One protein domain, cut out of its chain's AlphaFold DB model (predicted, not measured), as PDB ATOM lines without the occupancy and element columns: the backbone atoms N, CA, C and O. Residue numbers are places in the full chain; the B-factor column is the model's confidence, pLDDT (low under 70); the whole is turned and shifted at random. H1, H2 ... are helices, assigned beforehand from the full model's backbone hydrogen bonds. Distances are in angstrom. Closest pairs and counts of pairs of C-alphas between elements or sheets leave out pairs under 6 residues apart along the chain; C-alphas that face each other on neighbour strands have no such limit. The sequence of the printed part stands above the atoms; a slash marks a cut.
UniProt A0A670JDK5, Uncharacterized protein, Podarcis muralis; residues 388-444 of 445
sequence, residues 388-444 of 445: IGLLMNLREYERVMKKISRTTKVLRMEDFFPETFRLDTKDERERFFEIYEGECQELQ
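This is residues 388 to 444 of the 445 residues of an uncharacterized protein of Podarcis muralis (UniProt A0A670JDK5). Two helices, H1 and H2, make a wide, open V whose arms stay apart even at its foot, where both begin. From the far end of H1 a long loop, residues 405 to 425, folds back to the foot and leads into H2. The printed part has 57 residues with two named helices, H1 then H2, and no named strand; the class is all helix. It is loose, with a radius of gyration of the C-alphas of 14.6 A, and elongated, spanning 44 by 24 by 16 A.

Find C-alpha 388 at (-24.757, 14.489, 14.278); from there H1, residues 388 to 404, runs 24.3 A. Then find C-alpha 426 at (-15.643, 5.252, 5.938), where H2, residues 426 to 442, begins; it runs 24.9 A to C-alpha 442 at (-3.231, -3.041, 25.819).

H1 and H2 are apart, with no C-alpha of the one within 8 A of the other. Their 21-residue link is long. In H2 every O i to N i+4 pair is within hydrogen-bond range; in H1, 12 of 13 are.

The C-alphas farthest apart, of Ile 404 and Gln 444, are 44.5 A apart. Residues 403 to 409 and 434 to 444 stand free. The printed part has no cut. Confidence is low, with pLDDT under 70, at residues 405 to 409 and 440 to 444.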
ATOM      1  N   ILE A 388     -25.511  14.194  15.502       95.81
ATOM      2  CA  ILE A 388     -24.757  14.489  14.278       95.81
ATOM      3  C   ILE A 388     -24.675  15.993  13.984       95.81
ATOM      4  O   ILE A 388     -23.603  16.474  13.633       95.81
ATOM      5  N   GLY A 389     -25.765  16.747  14.163       95.38
ATOM      6  CA  GLY A 389     -25.765  18.198  13.964       95.38
ATOM      7  C   GLY A 389     -24.764  18.887  14.886       95.38
ATOM      8  O   GLY A 389     -23.901  19.618  14.406       95.38
ATOM      9  N   LEU A 390     -24.824  18.569  16.183       96.62
ATOM     10  CA  LEU A 390     -23.954  19.144  17.205       96.62
ATOM     11  C   LEU A 390     -22.479  18.798  16.951       96.62
ATOM     12  O   LEU A 390     -21.636  19.691  16.954       96.62
ATOM     13  N   LEU A 391     -22.175  17.531  16.637       96.19
ATOM     14  CA  LEU A 391     -20.826  17.079  16.278       96.19
ATOM     15  C   LEU A 391     -20.254  17.854  15.080       96.19
ATOM     16  O   LEU A 391     -19.124  18.338  15.135       96.19
ATOM     17  N   MET A 392     -21.028  17.985  13.996       95.38
ATOM     18  CA  MET A 392     -20.592  18.714  12.800       95.38
ATOM     19  C   MET A 392     -20.463  20.218  13.065       95.38
ATOM     20  O   MET A 392     -19.518  20.837  12.581       95.38
ATOM     21  N   ASN A 393     -21.368  20.807  13.852       95.56
ATOM     22  CA  ASN A 393     -21.346  22.231  14.174       95.56
ATOM     23  C   ASN A 393     -20.143  22.610  15.050       95.56
ATOM     24  O   ASN A 393     -19.470  23.592  14.744       95.56
ATOM     25  N   LEU A 394     -19.824  21.811  16.075       94.94
ATOM     26  CA  LEU A 394     -18.666  22.043  16.944       94.94
ATOM     27  C   LEU A 394     -17.338  21.873  16.193       94.94
ATOM     28  O   LEU A 394     -16.482  22.754  16.277       94.94
ATOM     29  N   ARG A 395     -17.188  20.810  15.385       94.06
ATOM     30  CA  ARG A 395     -15.996  20.618  14.536       94.06
ATOM     31  C   ARG A 395     -15.816  21.762  13.530       94.06
ATOM     32  O   ARG A 395     -14.701  22.238  13.337       94.06
ATOM     33  N   GLU A 396     -16.894  22.227  12.896       93.94
ATOM     34  CA  GLU A 396     -16.844  23.350  11.948       93.94
ATOM     35  C   GLU A 396     -16.526  24.680  12.647       93.94
ATOM     36  O   GLU A 396     -15.683  25.434  12.158       93.94
ATOM     37  N   TYR A 397     -17.128  24.948  13.812       91.69
ATOM     38  CA  TYR A 397     -16.805  26.110  14.643       91.69
ATOM     39  C   TYR A 397     -15.316  26.127  14.998       91.69
ATOM     40  O   TYR A 397     -14.632  27.120  14.757       91.69
ATOM     41  N   GLU A 398     -14.781  25.008  15.483       90.12
ATOM     42  CA  GLU A 398     -13.373  24.892  15.849       90.12
ATOM     43  C   GLU A 398     -12.445  25.082  14.629       90.12
ATOM     44  O   GLU A 398     -11.497  25.873  14.673       90.12
ATOM     45  N   ARG A 399     -12.785  24.474  13.483       90.56
ATOM     46  CA  ARG A 399     -12.085  24.642  12.195       90.56
ATOM     47  C   ARG A 399     -12.151  26.075  11.645       90.56
ATOM     48  O   ARG A 399     -11.312  26.451  10.816       90.56
ATOM     49  N   VAL A 400     -13.154  26.868  12.016       89.88
ATOM     50  CA  VAL A 400     -13.272  28.294  11.661       89.88
ATOM     51  C   VAL A 400     -12.480  29.157  12.644       89.88
ATOM     52  O   VAL A 400     -11.669  29.977  12.212       89.88
ATOM     53  N   MET A 401     -12.620  28.926  13.950       85.44
ATOM     54  CA  MET A 401     -11.902  29.674  14.985       85.44
ATOM     55  C   MET A 401     -10.384  29.487  14.892       85.44
ATOM     56  O   MET A 401      -9.663  30.476  15.001       85.44
ATOM     57  N   LYS A 402      -9.897  28.284  14.546       83.50
ATOM     58  CA  LYS A 402      -8.476  28.005  14.234       83.50
ATOM     59  C   LYS A 402      -7.919  28.792  13.030       83.50
ATOM     60  O   LYS A 402      -6.707  28.820  12.840       83.50
ATOM     61  N   LYS A 403      -8.770  29.418  12.204       84.19
ATOM     62  CA  LYS A 403      -8.363  30.280  11.072       84.19
ATOM     63  C   LYS A 403      -8.510  31.775  11.367       84.19
ATOM     64  O   LYS A 403      -7.734  32.567  10.837       84.19
ATOM     65  N   ILE A 404      -9.513  32.156  12.163       81.50
ATOM     66  CA  ILE A 404      -9.833  33.560  12.468       81.50
ATOM     67  C   ILE A 404      -9.057  34.058  13.695       81.50
ATOM     68  O   ILE A 404      -8.554  35.180  13.684       81.50
ATOM     69  N   SER A 405      -8.924  33.238  14.741       67.12
ATOM     70  CA  SER A 405      -8.189  33.622  15.945       67.12
ATOM     71  C   SER A 405      -6.695  33.345  15.816       67.12
ATOM     72  O   SER A 405      -6.275  32.261  15.416       67.12
ATOM     73  N   ARG A 406      -5.888  34.331  16.217       58.44
ATOM     74  CA  ARG A 406      -4.438  34.195  16.437       58.44
ATOM     75  C   ARG A 406      -4.043  34.381  17.908       58.44
ATOM     76  O   ARG A 406      -2.863  34.291  18.226       58.44
ATOM     77  N   THR A 407      -5.000  34.702  18.783       56.75
ATOM     78  CA  THR A 407      -4.722  35.293  20.108       56.75
ATOM     79  C   THR A 407      -5.755  34.996  21.200       56.75
ATOM     80  O   THR A 407      -5.454  35.238  22.368       56.75
ATOM     81  N   THR A 408      -6.949  34.472  20.896       58.28
ATOM     82  CA  THR A 408      -7.927  34.109  21.942       58.28
ATOM     83  C   THR A 408      -7.749  32.665  22.405       58.28
ATOM     84  O   THR A 408      -7.643  31.748  21.592       58.28
ATOM     85  N   LYS A 409      -7.773  32.452  23.728       69.00
ATOM     86  CA  LYS A 409      -7.886  31.122  24.345       69.00
ATOM     87  C   LYS A 409      -9.313  30.589  24.165       69.00
ATOM     88  O   LYS A 409     -10.129  30.671  25.079       69.00
ATOM     89  N   VAL A 410      -9.636  30.116  22.963       74.38
ATOM     90  CA  VAL A 410     -10.892  29.395  22.705       74.38
ATOM     91  C   VAL A 410     -10.819  28.044  23.420       74.38
ATOM     92  O   VAL A 410      -9.804  27.359  23.312       74.38
ATOM     93  N   LEU A 411     -11.874  27.676  24.153       82.88
ATOM     94  CA  LEU A 411     -12.008  26.343  24.747       82.88
ATOM     95  C   LEU A 411     -11.983  25.296  23.624       82.88
ATOM     96  O   LEU A 411     -12.732  25.431  22.654       82.88
ATOM     97  N   ARG A 412     -11.106  24.293  23.721       86.50
ATOM     98  CA  ARG A 412     -10.934  23.300  22.654       86.50
ATOM     99  C   ARG A 412     -12.073  22.289  22.712       86.50
ATOM    100  O   ARG A 412     -12.674  22.101  23.769       86.50
ATOM    101  N   MET A 413     -12.392  21.638  21.596       92.44
ATOM    102  CA  MET A 413     -13.538  20.720  21.555       92.44
ATOM    103  C   MET A 413     -13.330  19.526  22.501       92.44
ATOM    104  O   MET A 413     -14.239  19.151  23.235       92.44
ATOM    105  N   GLU A 414     -12.105  19.011  22.549       91.19
ATOM    106  CA  GLU A 414     -11.654  17.926  23.421       91.19
ATOM    107  C   GLU A 414     -11.673  18.258  24.927       91.19
ATOM    108  O   GLU A 414     -11.611  17.345  25.743       91.19
ATOM    109  N   ASP A 415     -11.787  19.536  25.319       92.00
ATOM    110  CA  ASP A 415     -11.841  19.939  26.734       92.00
ATOM    111  C   ASP A 415     -13.241  19.750  27.362       92.00
ATOM    112  O   ASP A 415     -13.384  19.826  28.582       92.00
ATOM    113  N   PHE A 416     -14.292  19.549  26.550       94.31
ATOM    114  CA  PHE A 416     -15.683  19.450  27.032       94.31
ATOM    115  C   PHE A 416     -16.598  18.508  26.235       94.31
ATOM    116  O   PHE A 416     -17.692  18.186  26.706       94.31
ATOM    117  N   PHE A 417     -16.202  18.083  25.034       94.75
ATOM    118  CA  PHE A 417     -16.977  17.186  24.181       94.75
ATOM    119  C   PHE A 417     -16.203  15.870  23.986       94.75
ATOM    120  O   PHE A 417     -15.040  15.919  23.585       94.75
ATOM    121  N   PRO A 418     -16.806  14.696  24.256       94.88
ATOM    122  CA  PRO A 418     -16.107  13.415  24.151       94.88
ATOM    123  C   PRO A 418     -15.699  13.123  22.703       94.88
ATOM    124  O   PRO A 418     -16.432  13.475  21.770       94.88
ATOM    125  N   GLU A 419     -14.567  12.439  22.490       93.81
ATOM    126  CA  GLU A 419     -14.193  12.018  21.135       93.81
ATOM    127  C   GLU A 419     -15.314  11.140  20.556       93.81
ATOM    128  O   GLU A 419     -15.849  10.242  21.203       93.81
ATOM    129  N   THR A 420     -15.771  11.506  19.360       95.12
ATOM    130  CA  THR A 420     -17.012  10.998  18.775       95.12
ATOM    131  C   THR A 420     -16.800  10.817  17.282       95.12
ATOM    132  O   THR A 420     -16.436  11.777  16.593       95.12
ATOM    133  N   PHE A 421     -17.084   9.615  16.783       94.62
ATOM    134  CA  PHE A 421     -16.835   9.201  15.403       94.62
ATOM    135  C   PHE A 421     -18.127   9.027  14.601       94.62
ATOM    136  O   PHE A 421     -19.151   8.557  15.106       94.62
ATOM    137  N   ARG A 422     -18.070   9.368  13.315       95.50
ATOM    138  CA  ARG A 422     -19.126   9.092  12.338       95.50
ATOM    139  C   ARG A 422     -18.965   7.709  11.719       95.50
ATOM    140  O   ARG A 422     -18.362   7.564  10.663       95.50
ATOM    141  N   LEU A 423     -19.593   6.698  12.315       95.38
ATOM    142  CA  LEU A 423     -19.576   5.333  11.766       95.38
ATOM    143  C   LEU A 423     -20.269   5.208  10.388       95.38
ATOM    144  O   LEU A 423     -20.098   4.199   9.703       95.38
ATOM    145  N   ASP A 424     -21.029   6.215   9.943       94.25
ATOM    146  CA  ASP A 424     -21.569   6.300   8.577       94.25
ATOM    147  C   ASP A 424     -20.535   6.779   7.536       94.25
ATOM    148  O   ASP A 424     -20.736   6.588   6.338       94.25
ATOM    149  N   THR A 425     -19.411   7.349   7.979       95.50
ATOM    150  CA  THR A 425     -18.290   7.802   7.142       95.50
ATOM    151  C   THR A 425     -17.174   6.757   7.183       95.50
ATOM    152  O   THR A 425     -16.790   6.324   8.265       95.50
ATOM    153  N   LYS A 426     -16.648   6.333   6.022       95.81
ATOM    154  CA  LYS A 426     -15.643   5.252   5.938       95.81
ATOM    155  C   LYS A 426     -14.411   5.552   6.797       95.81
ATOM    156  O   LYS A 426     -14.099   4.782   7.694       95.81
ATOM    157  N   ASP A 427     -13.790   6.700   6.563       95.94
ATOM    158  CA  ASP A 427     -12.515   7.090   7.168       95.94
ATOM    159  C   ASP A 427     -12.618   7.224   8.703       95.94
ATOM    160  O   ASP A 427     -11.715   6.835   9.438       95.94
ATOM    161  N   GLU A 428     -13.751   7.728   9.211       95.88
ATOM    162  CA  GLU A 428     -14.011   7.814  10.658       95.88
ATOM    163  C   GLU A 428     -14.387   6.463  11.282       95.88
ATOM    164  O   GLU A 428     -14.115   6.248  12.461       95.88
ATOM    165  N   ARG A 429     -14.996   5.548  10.514       96.25
ATOM    166  CA  ARG A 429     -15.272   4.173  10.949       96.25
ATOM    167  C   ARG A 429     -13.987   3.356  11.055       96.25
ATOM    168  O   ARG A 429     -13.816   2.648  12.037       96.25
ATOM    169  N   GLU A 430     -13.113   3.443  10.056       95.88
ATOM    170  CA  GLU A 430     -11.829   2.733  10.050       95.88
ATOM    171  C   GLU A 430     -10.965   3.210  11.223       95.88
ATOM    172  O   GLU A 430     -10.597   2.393  12.061       95.88
ATOM    173  N   ARG A 431     -10.804   4.530  11.401       94.12
ATOM    174  CA  ARG A 431     -10.094   5.094  12.562       94.12
ATOM    175  C   ARG A 431     -10.715   4.725  13.918       94.12
ATOM    176  O   ARG A 431      -9.985   4.551  14.890       94.12
ATOM    177  N   PHE A 432     -12.042   4.612  14.015       94.81
ATOM    178  CA  PHE A 432     -12.692   4.146  15.246       94.81
ATOM    179  C   PHE A 432     -12.293   2.702  15.587       94.81
ATOM    180  O   PHE A 432     -11.993   2.413  16.744       94.81
ATOM    181  N   PHE A 433     -12.250   1.808  14.594       94.19
ATOM    182  CA  PHE A 433     -11.822   0.426  14.812       94.19
ATOM    183  C   PHE A 433     -10.313   0.305  15.068       94.19
ATOM    184  O   PHE A 433      -9.940  -0.466  15.941       94.19
ATOM    185  N   GLU A 434      -9.462   1.108  14.418       92.81
ATOM    186  CA  GLU A 434      -8.018   1.169  14.716       92.81
ATOM    187  C   GLU A 434      -7.743   1.484  16.198       92.81
ATOM    188  O   GLU A 434      -6.912   0.833  16.830       92.81
ATOM    189  N   ILE A 435      -8.466   2.458  16.768       90.75
ATOM    190  CA  ILE A 435      -8.352   2.824  18.189       90.75
ATOM    191  C   ILE A 435      -8.881   1.687  19.077       90.75
ATOM    192  O   ILE A 435      -8.183   1.241  19.985       90.75
ATOM    193  N   TYR A 436     -10.080   1.178  18.783       86.25
ATOM    194  CA  TYR A 436     -10.733   0.138  19.582       86.25
ATOM    195  C   TYR A 436      -9.950  -1.189  19.608       86.25
ATOM    196  O   TYR A 436      -9.837  -1.826  20.656       86.25
ATOM    197  N   GLU A 437      -9.376  -1.609  18.477       84.50
ATOM    198  CA  GLU A 437      -8.517  -2.796  18.402       84.50
ATOM    199  C   GLU A 437      -7.185  -2.596  19.138       84.50
ATOM    200  O   GLU A 437      -6.668  -3.562  19.703       84.50
ATOM    201  N   GLY A 438      -6.649  -1.370  19.184       77.00
ATOM    202  CA  GLY A 438      -5.469  -1.022  19.983       77.00
ATOM    203  C   GLY A 438      -5.732  -1.087  21.491       77.00
ATOM    204  O   GLY A 438      -5.022  -1.791  22.208       77.00
ATOM    205  N   GLU A 439      -6.801  -0.440  21.967       73.69
ATOM    206  CA  GLU A 439      -7.217  -0.482  23.381       73.69
ATOM    207  C   GLU A 439      -7.502  -1.921  23.849       73.69
ATOM    208  O   GLU A 439      -7.125  -2.318  24.953       73.69
ATOM    209  N   CYS A 440      -8.101  -2.751  22.987       67.44
ATOM    210  CA  CYS A 440      -8.340  -4.167  23.279       67.44
ATOM    211  C   CYS A 440      -7.054  -5.009  23.387       67.44
ATOM    212  O   CYS A 440      -7.118  -6.098  23.961       67.44
ATOM    213  N   GLN A 441      -5.923  -4.549  22.842       62.97
ATOM    214  CA  GLN A 441      -4.622  -5.222  22.938       62.97
ATOM    215  C   GLN A 441      -3.849  -4.797  24.194       62.97
ATOM    216  O   GLN A 441      -3.328  -5.669  24.886       62.97
ATOM    217  N   GLU A 442      -3.841  -3.506  24.554       60.81
ATOM    218  CA  GLU A 442      -3.231  -3.041  25.819       60.81
ATOM    219  C   GLU A 442      -3.953  -3.594  27.062       60.81
ATOM    220  O   GLU A 442      -3.328  -3.827  28.092       60.81
ATOM    221  N   LEU A 443      -5.256  -3.885  26.971       61.03
ATOM    222  CA  LEU A 443      -6.019  -4.538  28.047       61.03
ATOM    223  C   LEU A 443      -5.794  -6.063  28.156       61.03
ATOM    224  O   LEU A 443      -6.425  -6.710  28.995       61.03
ATOM    225  N   GLN A 444      -4.929  -6.650  27.321       56.38
ATOM    226  CA  GLN A 444      -4.575  -8.080  27.338       56.38
ATOM    227  C   GLN A 444      -3.092  -8.343  27.674       56.38
ATOM    228  O   GLN A 444      -2.660  -9.499  27.629       56.38
TER     229      GLN A 444